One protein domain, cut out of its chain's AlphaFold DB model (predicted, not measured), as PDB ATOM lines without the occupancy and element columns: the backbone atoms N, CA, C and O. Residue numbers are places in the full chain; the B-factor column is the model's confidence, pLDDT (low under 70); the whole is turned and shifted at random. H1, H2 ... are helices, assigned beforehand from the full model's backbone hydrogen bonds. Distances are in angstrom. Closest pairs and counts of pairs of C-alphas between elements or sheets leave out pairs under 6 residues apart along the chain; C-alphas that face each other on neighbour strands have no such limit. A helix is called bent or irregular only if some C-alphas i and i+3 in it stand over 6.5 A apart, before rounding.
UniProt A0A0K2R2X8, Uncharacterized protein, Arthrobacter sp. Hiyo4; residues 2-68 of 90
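What this domain is: This is residues 2 to 68 of the 90 residues of an uncharacterized protein of Arthrobacter sp. Hiyo4 (UniProt A0A0K2R2X8). The longest helix, H2, and the shorter H4 run the same way in a staggered pair, and H3 crosses H4 and meets the last residues of H2. The two smallest helices lie toward opposite ends of the longest axis: H1 folds back on the first half of H2, and H5 packs on H3. The printed part has 67 residues with five named helices, H1 to H5 in chain order, and no named strand; the class is all helix. It is compact, with a radius of gyration of the C-alphas of 11.3 A and spans of 34 by 25 by 17 A.

Where its parts are: H2, residues 13 to 26, is 20.7 A long from C-alpha 13 at (-47.644, 48.626, 36.586) to C-alpha 26 at (-59.879, 33.027, 42.615). It is only just irregular: C-alphas 14 and 17 are 7.0 A apart. H3 is residues 31 to 43, 18.5 A; H4 is residues 51 to 60, 14.0 A. H1 is residues 2 to 6, and H5, residues 62 to 65, ends at (-50.022, 19.538, 52.297).

How they stand to each other: H2 touches H4 at a shallow tilt of 23 degrees, the closest C-alphas being those of Ala 21 and Tyr 51, 5.0 A. With residues 15 to 19 alone it touches H1, C-alphas 6 and 15 being closest at 5.5 A. H2 and H3 only just touch, with 3 pairs of C-alphas within 8 A, the closest Ser 26 and Leu 34 at 7.2 A. H3 touches H4 at a steep tilt of 68 degrees, only just short of perpendicular, C-alphas 37 and 54 being closest at 6.0 A. H3 touches H5, C-alphas 37 and 63 being closest at 4.8 A. H1 is apart from H3, H4 and H5. Every O i to N i+4 pair is within hydrogen-bond range in H1 and H3, against 8 of 10 in H2 and 4 of 6 in H4; H5 is too short for one.

The domain as a whole: The two C-alphas farthest apart, of Ile 11 and Thr 65, are 34.2 A apart. The printed part has no cut, and no link is long. The mean pLDDT of the printed part is 83.2; residues 2 to 4 and 66 to 68 are under 70.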
ATOM      1  N   THR A   2     -52.147  40.550  48.044       61.28
ATOM      2  CA  THR A   2     -51.788  41.462  46.933       61.28
ATOM      3  C   THR A   2     -50.758  42.529  47.305       61.28
ATOM      4  O   THR A   2     -49.911  42.839  46.480       61.28
ATOM      5  N   ALA A   3     -50.751  43.029  48.546       62.56
ATOM      6  CA  ALA A   3     -49.755  44.008  49.004       62.56
ATOM      7  C   ALA A   3     -48.305  43.530  48.790       62.56
ATOM      8  O   ALA A   3     -47.472  44.283  48.299       62.56
ATOM      9  N   LYS A   4     -48.029  42.237  49.023       69.06
ATOM     10  CA  LYS A   4     -46.699  41.645  48.805       69.06
ATOM     11  C   LYS A   4     -46.263  41.640  47.341       69.06
ATOM     12  O   LYS A   4     -45.072  41.663  47.067       69.06
ATOM     13  N   ILE A   5     -47.208  41.639  46.400       72.00
ATOM     14  CA  ILE A   5     -46.903  41.742  44.969       72.00
ATOM     15  C   ILE A   5     -46.329  43.129  44.673       72.00
ATOM     16  O   ILE A   5     -45.289  43.220  44.026       72.00
ATOM     17  N   PHE A   6     -46.969  44.178  45.193       73.81
ATOM     18  CA  PHE A   6     -46.583  45.570  44.957       73.81
ATOM     19  C   PHE A   6     -45.362  46.009  45.781       73.81
ATOM     20  O   PHE A   6     -44.555  46.783  45.290       73.81
ATOM     21  N   GLU A   7     -45.129  45.427  46.963       77.88
ATOM     22  CA  GLU A   7     -43.903  45.664  47.751       77.88
ATOM     23  C   GLU A   7     -42.610  45.230  47.035       77.88
ATOM     24  O   GLU A   7     -41.517  45.655  47.403       77.88
ATOM     25  N   THR A   8     -42.709  44.346  46.037       70.12
ATOM     26  CA  THR A   8     -41.537  43.766  45.356       70.12
ATOM     27  C   THR A   8     -41.208  44.425  44.022       70.12
ATOM     28  O   THR A   8     -40.181  44.101  43.420       70.12
ATOM     29  N   VAL A   9     -42.061  45.334  43.550       74.62
ATOM     30  CA  VAL A   9     -41.908  46.026  42.269       74.62
ATOM     31  C   VAL A   9     -41.588  47.500  42.490       74.62
ATOM     32  O   VAL A   9     -42.066  48.124  43.426       74.62
ATOM     33  N   PHE A  10     -40.743  48.049  41.617       74.19
ATOM     34  CA  PHE A  10     -40.327  49.453  41.682       74.19
ATOM     35  C   PHE A  10     -41.378  50.414  41.098       74.19
ATOM     36  O   PHE A  10     -41.401  51.588  41.449       74.19
ATOM     37  N   ILE A  11     -42.237  49.906  40.209       82.88
ATOM     38  CA  ILE A  11     -43.375  50.618  39.617       82.88
ATOM     39  C   ILE A  11     -44.622  49.737  39.721       82.88
ATOM     40  O   ILE A  11     -44.530  48.515  39.549       82.88
ATOM     41  N   ASP A  12     -45.775  50.345  39.984       81.00
ATOM     42  CA  ASP A  12     -47.022  49.622  40.256       81.00
ATOM     43  C   ASP A  12     -47.492  48.800  39.049       81.00
ATOM     44  O   ASP A  12     -47.976  47.675  39.204       81.00
ATOM     45  N   GLU A  13     -47.264  49.294  37.832       84.94
ATOM     46  CA  GLU A  13     -47.644  48.626  36.586       84.94
ATOM     47  C   GLU A  13     -47.041  47.222  36.468       84.94
ATOM     48  O   GLU A  13     -47.677  46.303  35.943       84.94
ATOM     49  N   ALA A  14     -45.841  47.014  37.015       79.50
ATOM     50  CA  ALA A  14     -45.176  45.714  36.995       79.50
ATOM     51  C   ALA A  14     -45.883  44.660  37.874       79.50
ATOM     52  O   ALA A  14     -45.659  43.456  37.691       79.50
ATOM     53  N   GLY A  15     -46.741  45.094  38.806       81.94
ATOM     54  CA  GLY A  15     -47.547  44.244  39.683       81.94
ATOM     55  C   GLY A  15     -48.929  43.879  39.126       81.94
ATOM     56  O   GLY A  15     -49.532  42.907  39.591       81.94
ATOM     57  N   PHE A  16     -49.435  44.588  38.110       85.81
ATOM     58  CA  PHE A  16     -50.803  44.390  37.608       85.81
ATOM     59  C   PHE A  16     -51.042  42.997  37.028       85.81
ATOM     60  O   PHE A  16     -52.057  42.374  37.341       85.81
ATOM     61  N   ASP A  17     -50.095  42.454  36.264       83.94
ATOM     62  CA  ASP A  17     -50.220  41.099  35.712       83.94
ATOM     63  C   ASP A  17     -50.315  40.031  36.805       83.94
ATOM     64  O   ASP A  17     -51.066  39.057  36.686       83.94
ATOM     65  N   ALA A  18     -49.569  40.212  37.893       83.19
ATOM     66  CA  ALA A  18     -49.589  39.309  39.033       83.19
ATOM     67  C   ALA A  18     -50.908  39.438  39.817       83.19
ATOM     68  O   ALA A  18     -51.536  38.424  40.131       83.19
ATOM     69  N   ALA A  19     -51.400  40.658  40.044       86.88
ATOM     70  CA  ALA A  19     -52.708  40.888  40.658       86.88
ATOM     71  C   ALA A  19     -53.859  40.297  39.816       86.88
ATOM     72  O   ALA A  19     -54.725  39.589  40.340       86.88
ATOM     73  N   LEU A  20     -53.835  40.501  38.495       88.88
ATOM     74  CA  LEU A  20     -54.804  39.923  37.560       88.88
ATOM     75  C   LEU A  20     -54.727  38.394  37.526       88.88
ATOM     76  O   LEU A  20     -55.757  37.727  37.416       88.88
ATOM     77  N   ALA A  21     -53.530  37.817  37.631       86.44
ATOM     78  CA  ALA A  21     -53.355  36.373  37.728       86.44
ATOM     79  C   ALA A  21     -54.042  35.790  38.970       86.44
ATOM     80  O   ALA A  21     -54.760  34.794  38.853       86.44
ATOM     81  N   VAL A  22     -53.863  36.421  40.134       86.81
ATOM     82  CA  VAL A  22     -54.523  36.017  41.387       86.81
ATOM     83  C   VAL A  22     -56.043  36.120  41.254       86.81
ATOM     84  O   VAL A  22     -56.751  35.167  41.581       86.81
ATOM     85  N   LEU A  23     -56.545  37.218  40.682       89.69
ATOM     86  CA  LEU A  23     -57.978  37.413  40.444       89.69
ATOM     87  C   LEU A  23     -58.566  36.369  39.479       89.69
ATOM     88  O   LEU A  23     -59.695  35.916  39.644       89.69
ATOM     89  N   LYS A  24     -57.812  35.948  38.459       90.81
ATOM     90  CA  LYS A  24     -58.249  34.877  37.550       90.81
ATOM     91  C   LYS A  24     -58.324  33.526  38.262       90.81
ATOM     92  O   LYS A  24     -59.240  32.752  37.990       90.81
ATOM     93  N   LEU A  25     -57.375  33.231  39.150       91.31
ATOM     94  CA  LEU A  25     -57.332  31.972  39.897       91.31
ATOM     95  C   LEU A  25     -58.425  31.888  40.970       91.31
ATOM     96  O   LEU A  25     -58.953  30.797  41.188       91.31
ATOM     97  N   SER A  26     -58.826  33.009  41.581       90.06
ATOM     98  CA  SER A  26     -59.879  33.027  42.615       90.06
ATOM     99  C   SER A  26     -61.256  32.613  42.093       90.06
ATOM    100  O   SER A  26     -62.111  32.182  42.859       90.06
ATOM    101  N   ARG A  27     -61.463  32.652  40.771       91.88
ATOM    102  CA  ARG A  27     -62.673  32.124  40.121       91.88
ATOM    103  C   ARG A  27     -62.757  30.595  40.133       91.88
ATOM    104  O   ARG A  27     -63.823  30.050  39.872       91.88
ATOM    105  N   ARG A  28     -61.633  29.902  40.345       93.06
ATOM    106  CA  ARG A  28     -61.508  28.436  40.239       93.06
ATOM    107  C   ARG A  28     -61.101  27.766  41.545       93.06
ATOM    108  O   ARG A  28     -61.419  26.599  41.748       93.06
ATOM    109  N   PHE A  29     -60.388  28.484  42.402       91.38
ATOM    110  CA  PHE A  29     -59.853  27.974  43.656       91.38
ATOM    111  C   PHE A  29     -60.322  28.845  44.817       91.38
ATOM    112  O   PHE A  29     -60.491  30.053  44.661       91.38
ATOM    113  N   SER A  30     -60.526  28.231  45.982       90.94
ATOM    114  CA  SER A  30     -60.932  28.966  47.177       90.94
ATOM    115  C   SER A  30     -59.825  29.926  47.641       90.94
ATOM    116  O   SER A  30     -58.638  29.645  47.432       90.94
ATOM    117  N   PRO A  31     -60.186  31.040  48.303       88.31
ATOM    118  CA  PRO A  31     -59.218  32.017  48.802       88.31
ATOM    119  C   PRO A  31     -58.174  31.384  49.733       88.31
ATOM    120  O   PRO A  31     -56.985  31.621  49.547       88.31
ATOM    121  N   ALA A  32     -58.585  30.481  50.631       89.38
ATOM    122  CA  ALA A  32     -57.672  29.780  51.539       89.38
ATOM    123  C   ALA A  32     -56.586  28.971  50.802       89.38
ATOM    124  O   ALA A  32     -55.415  28.990  51.177       89.38
ATOM    125  N   ARG A  33     -56.951  28.291  49.706       91.06
ATOM    126  CA  ARG A  33     -55.992  27.545  48.874       91.06
ATOM    127  C   ARG A  33     -55.027  28.475  48.143       91.06
ATOM    128  O   ARG A  33     -53.849  28.165  47.997       91.06
ATOM    129  N   LEU A  34     -55.521  29.624  47.689       90.38
ATOM    130  CA  LEU A  34     -54.710  30.651  47.038       90.38
ATOM    131  C   LEU A  34     -53.691  31.278  47.987       90.38
ATOM    132  O   LEU A  34     -52.542  31.466  47.594       90.38
ATOM    133  N   GLU A  35     -54.090  31.561  49.222       88.62
ATOM    134  CA  GLU A  35     -53.194  32.073  50.258       88.62
ATOM    135  C   GLU A  35     -52.110  31.055  50.608       88.62
ATOM    136  O   GLU A  35     -50.930  31.405  50.597       88.62
ATOM    137  N   ALA A  36     -52.482  29.785  50.801       89.75
ATOM    138  CA  ALA A  36     -51.527  28.707  51.041       89.75
ATOM    139  C   ALA A  36     -50.544  28.531  49.869       89.75
ATOM    140  O   ALA A  36     -49.334  28.434  50.077       89.75
ATOM    141  N   ALA A  37     -51.033  28.565  48.624       90.19
ATOM    142  CA  ALA A  37     -50.178  28.506  47.439       90.19
ATOM    143  C   ALA A  37     -49.226  29.709  47.342       90.19
ATOM    144  O   ALA A  37     -48.068  29.557  46.953       90.19
ATOM    145  N   CYS A  38     -49.694  30.902  47.715       87.44
ATOM    146  CA  CYS A  38     -48.872  32.107  47.731       87.44
ATOM    147  C   CYS A  38     -47.777  32.031  48.797       87.44
ATOM    148  O   CYS A  38     -46.619  32.320  48.504       87.44
ATOM    149  N   ALA A  39     -48.122  31.579  50.006       87.00
ATOM    150  CA  ALA A  39     -47.165  31.359  51.083       87.00
ATOM    151  C   ALA A  39     -46.086  30.346  50.670       87.00
ATOM    152  O   ALA A  39     -44.897  30.601  50.854       87.00
ATOM    153  N   LEU A  40     -46.477  29.236  50.034       87.94
ATOM    154  CA  LEU A  40     -45.529  28.254  49.501       87.94
ATOM    155  C   LEU A  40     -44.616  28.838  48.419       87.94
ATOM    156  O   LEU A  40     -43.414  28.590  48.449       87.94
ATOM    157  N   ALA A  41     -45.155  29.627  47.487       87.56
ATOM    158  CA  ALA A  41     -44.348  30.264  46.449       87.56
ATOM    159  C   ALA A  41     -43.313  31.236  47.045       87.56
ATOM    160  O   ALA A  41     -42.156  31.231  46.625       87.56
ATOM    161  N   LEU A  42     -43.712  32.024  48.049       85.81
ATOM    162  CA  LEU A  42     -42.859  33.008  48.724       85.81
ATOM    163  C   LEU A  42     -41.785  32.385  49.628       85.81
ATOM    164  O   LEU A  42     -40.772  33.030  49.876       85.81
ATOM    165  N   ARG A  43     -41.958  31.139  50.097       84.81
ATOM    166  CA  ARG A  43     -40.879  30.393  50.783       84.81
ATOM    167  C   ARG A  43     -39.696  30.095  49.855       84.81
ATOM    168  O   ARG A  43     -38.594  29.838  50.330       84.81
ATOM    169  N   GLY A  44     -39.931  30.083  48.543       78.50
ATOM    170  CA  GLY A  44     -38.905  29.885  47.528       78.50
ATOM    171  C   GLY A  44     -38.202  31.185  47.106       78.50
ATOM    172  O   GLY A  44     -38.373  32.234  47.719       78.50
ATOM    173  N   PRO A  45     -37.442  31.163  45.997       78.06
ATOM    174  CA  PRO A  45     -36.758  32.351  45.468       78.06
ATOM    175  C   PRO A  45     -37.709  33.373  44.812       78.06
ATOM    176  O   PRO A  45     -37.260  34.378  44.254       78.06
ATOM    177  N   ILE A  46     -39.019  33.119  44.820       79.31
ATOM    178  CA  ILE A  46     -40.012  33.924  44.110       79.31
ATOM    179  C   ILE A  46     -40.355  35.141  44.962       79.31
ATOM    180  O   ILE A  46     -40.971  35.020  46.014       79.31
ATOM    181  N   ARG A  47     -40.013  36.331  44.466       72.94
ATOM    182  CA  ARG A  47     -40.374  37.596  45.124       72.94
ATOM    183  C   ARG A  47     -41.765  38.089  44.739       72.94
ATOM    184  O   ARG A  47     -42.466  38.640  45.571       72.94
ATOM    185  N   SER A  48     -42.185  37.840  43.498       76.88
ATOM    186  CA  SER A  48     -43.483  38.273  42.974       76.88
ATOM    187  C   SER A  48     -44.250  37.069  42.413       76.88
ATOM    188  O   SER A  48     -43.956  36.612  41.303       76.88
ATOM    189  N   PRO A  49     -45.194  36.488  43.177       80.69
ATOM    190  CA  PRO A  49     -45.972  35.332  42.741       80.69
ATOM    191  C   PRO A  49     -46.846  35.657  41.522       80.69
ATOM    192  O   PRO A  49     -47.708  36.531  41.562       80.69
ATOM    193  N   ARG A  50     -46.643  34.916  40.428       86.25
ATOM    194  CA  ARG A  50     -47.380  35.041  39.157       86.25
ATOM    195  C   ARG A  50     -48.184  33.780  38.866       86.25
ATOM    196  O   ARG A  50     -47.978  32.731  39.477       86.25
ATOM    197  N   TYR A  51     -49.044  33.860  37.852       86.88
ATOM    198  CA  TYR A  51     -49.865  32.739  37.391       86.88
ATOM    199  C   TYR A  51     -49.074  31.441  37.179       86.88
ATOM    200  O   TYR A  51     -49.490  30.384  37.644       86.88
ATOM    201  N   ALA A  52     -47.918  31.539  36.513       86.94
ATOM    202  CA  ALA A  52     -47.064  30.399  36.186       86.94
ATOM    203  C   ALA A  52     -46.505  29.680  37.424       86.94
ATOM    204  O   ALA A  52     -46.183  28.501  37.342       86.94
ATOM    205  N   HIS A  53     -46.416  30.368  38.563       87.69
ATOM    206  CA  HIS A  53     -45.939  29.795  39.819       87.69
ATOM    207  C   HIS A  53     -47.091  29.228  40.651       87.69
ATOM    208  O   HIS A  53     -46.993  28.127  41.179       87.69
ATOM    209  N   LEU A  54     -48.203  29.963  40.734       89.75
ATOM    210  CA  LEU A  54     -49.346  29.574  41.561       89.75
ATOM    211  C   LEU A  54     -50.145  28.418  40.952       89.75
ATOM    212  O   LEU A  54     -50.625  27.551  41.679       89.75
ATOM    213  N   ARG A  55     -50.297  28.385  39.623       91.81
ATOM    214  CA  ARG A  55     -51.141  27.382  38.969       91.81
ATOM    215  C   ARG A  55     -50.632  25.945  39.143       91.81
ATOM    216  O   ARG A  55     -51.443  25.121  39.547       91.81
ATOM    217  N   PRO A  56     -49.339  25.627  38.944       92.31
ATOM    218  CA  PRO A  56     -48.832  24.282  39.212       92.31
ATOM    219  C   PRO A  56     -49.030  23.838  40.668       92.31
ATOM    220  O   PRO A  56     -49.420  22.698  40.899       92.31
ATOM    221  N   ILE A  57     -48.832  24.731  41.646       91.56
ATOM    222  CA  ILE A  57     -49.036  24.435  43.077       91.56
ATOM    223  C   ILE A  57     -50.508  24.076  43.350       91.56
ATOM    224  O   ILE A  57     -50.793  23.080  44.013       91.56
ATOM    225  N   LEU A  58     -51.441  24.853  42.790       92.25
ATOM    226  CA  LEU A  58     -52.886  24.653  42.953       92.25
ATOM    227  C   LEU A  58     -53.414  23.422  42.201       92.25
ATOM    228  O   LEU A  58     -54.282  22.716  42.724       92.25
ATOM    229  N   ASP A  59     -52.903  23.167  40.994       93.12
ATOM    230  CA  ASP A  59     -53.294  22.031  40.153       93.12
ATOM    231  C   ASP A  59     -52.776  20.708  40.751       93.12
ATOM    232  O   ASP A  59     -53.500  19.716  40.769       93.12
ATOM    233  N   THR A  60     -51.559  20.702  41.312       92.25
ATOM    234  CA  THR A  60     -50.975  19.526  41.995       92.25
ATOM    235  C   THR A  60     -51.467  19.343  43.433       92.25
ATOM    236  O   THR A  60     -51.270  18.279  44.017       92.25
ATOM    237  N   GLY A  61     -52.122  20.351  44.017       90.50
ATOM    238  CA  GLY A  61     -52.658  20.289  45.377       90.50
ATOM    239  C   GLY A  61     -51.609  20.417  46.485       90.50
ATOM    240  O   GLY A  61     -51.927  20.142  47.642       90.50
ATOM    241  N   GLN A  62     -50.385  20.842  46.162       88.56
ATOM    242  CA  GLN A  62     -49.299  21.053  47.131       88.56
ATOM    243  C   GLN A  62     -49.664  22.080  48.215       88.56
ATOM    244  O   GLN A  62     -49.195  21.989  49.350       88.56
ATOM    245  N   ASP A  63     -50.556  23.019  47.886       89.44
ATOM    246  CA  ASP A  63     -51.125  23.999  48.816       89.44
ATOM    247  C   ASP A  63     -51.851  23.360  50.010       89.44
ATOM    248  O   ASP A  63     -51.921  23.960  51.078       89.44
ATOM    249  N   LYS A  64     -52.342  22.123  49.864       85.81
ATOM    250  CA  LYS A  64     -53.083  21.409  50.914       85.81
ATOM    251  C   LYS A  64     -52.169  20.711  51.917       85.81
ATOM    252  O   LYS A  64     -52.548  20.532  53.068       85.81
ATOM    253  N   THR A  65     -50.981  20.301  51.483       72.62
ATOM    254  CA  THR A  65     -50.022  19.538  52.297       72.62
ATOM    255  C   THR A  65     -49.091  20.422  53.126       72.62
ATOM    256  O   THR A  65     -48.465  19.936  54.059       72.62
ATOM    257  N   GLY A  66     -48.989  21.713  52.793       59.19
ATOM    258  CA  GLY A  66     -48.068  22.661  53.432       59.19
ATOM    259  C   GLY A  66     -48.652  23.490  54.581       59.19
ATOM    260  O   GLY A  66     -47.927  24.322  55.130       59.19
ATOM    261  N   HIS A  67     -49.930  23.300  54.934       53.88
ATOM    262  CA  HIS A  67     -50.581  24.003  56.043       53.88
ATOM    263  C   HIS A  67     -50.142  23.409  57.390       53.88
ATOM    264  O   HIS A  67     -50.915  22.772  58.098       53.88
ATOM    265  N   THR A  68     -48.874  23.597  57.746       48.97
ATOM    266  CA  THR A  68     -48.542  23.741  59.162       48.97
ATOM    267  C   THR A  68     -49.034  25.139  59.530       48.97
ATOM    268  O   THR A  68     -48.511  26.093  58.946       48.97
TER     269      THR A  68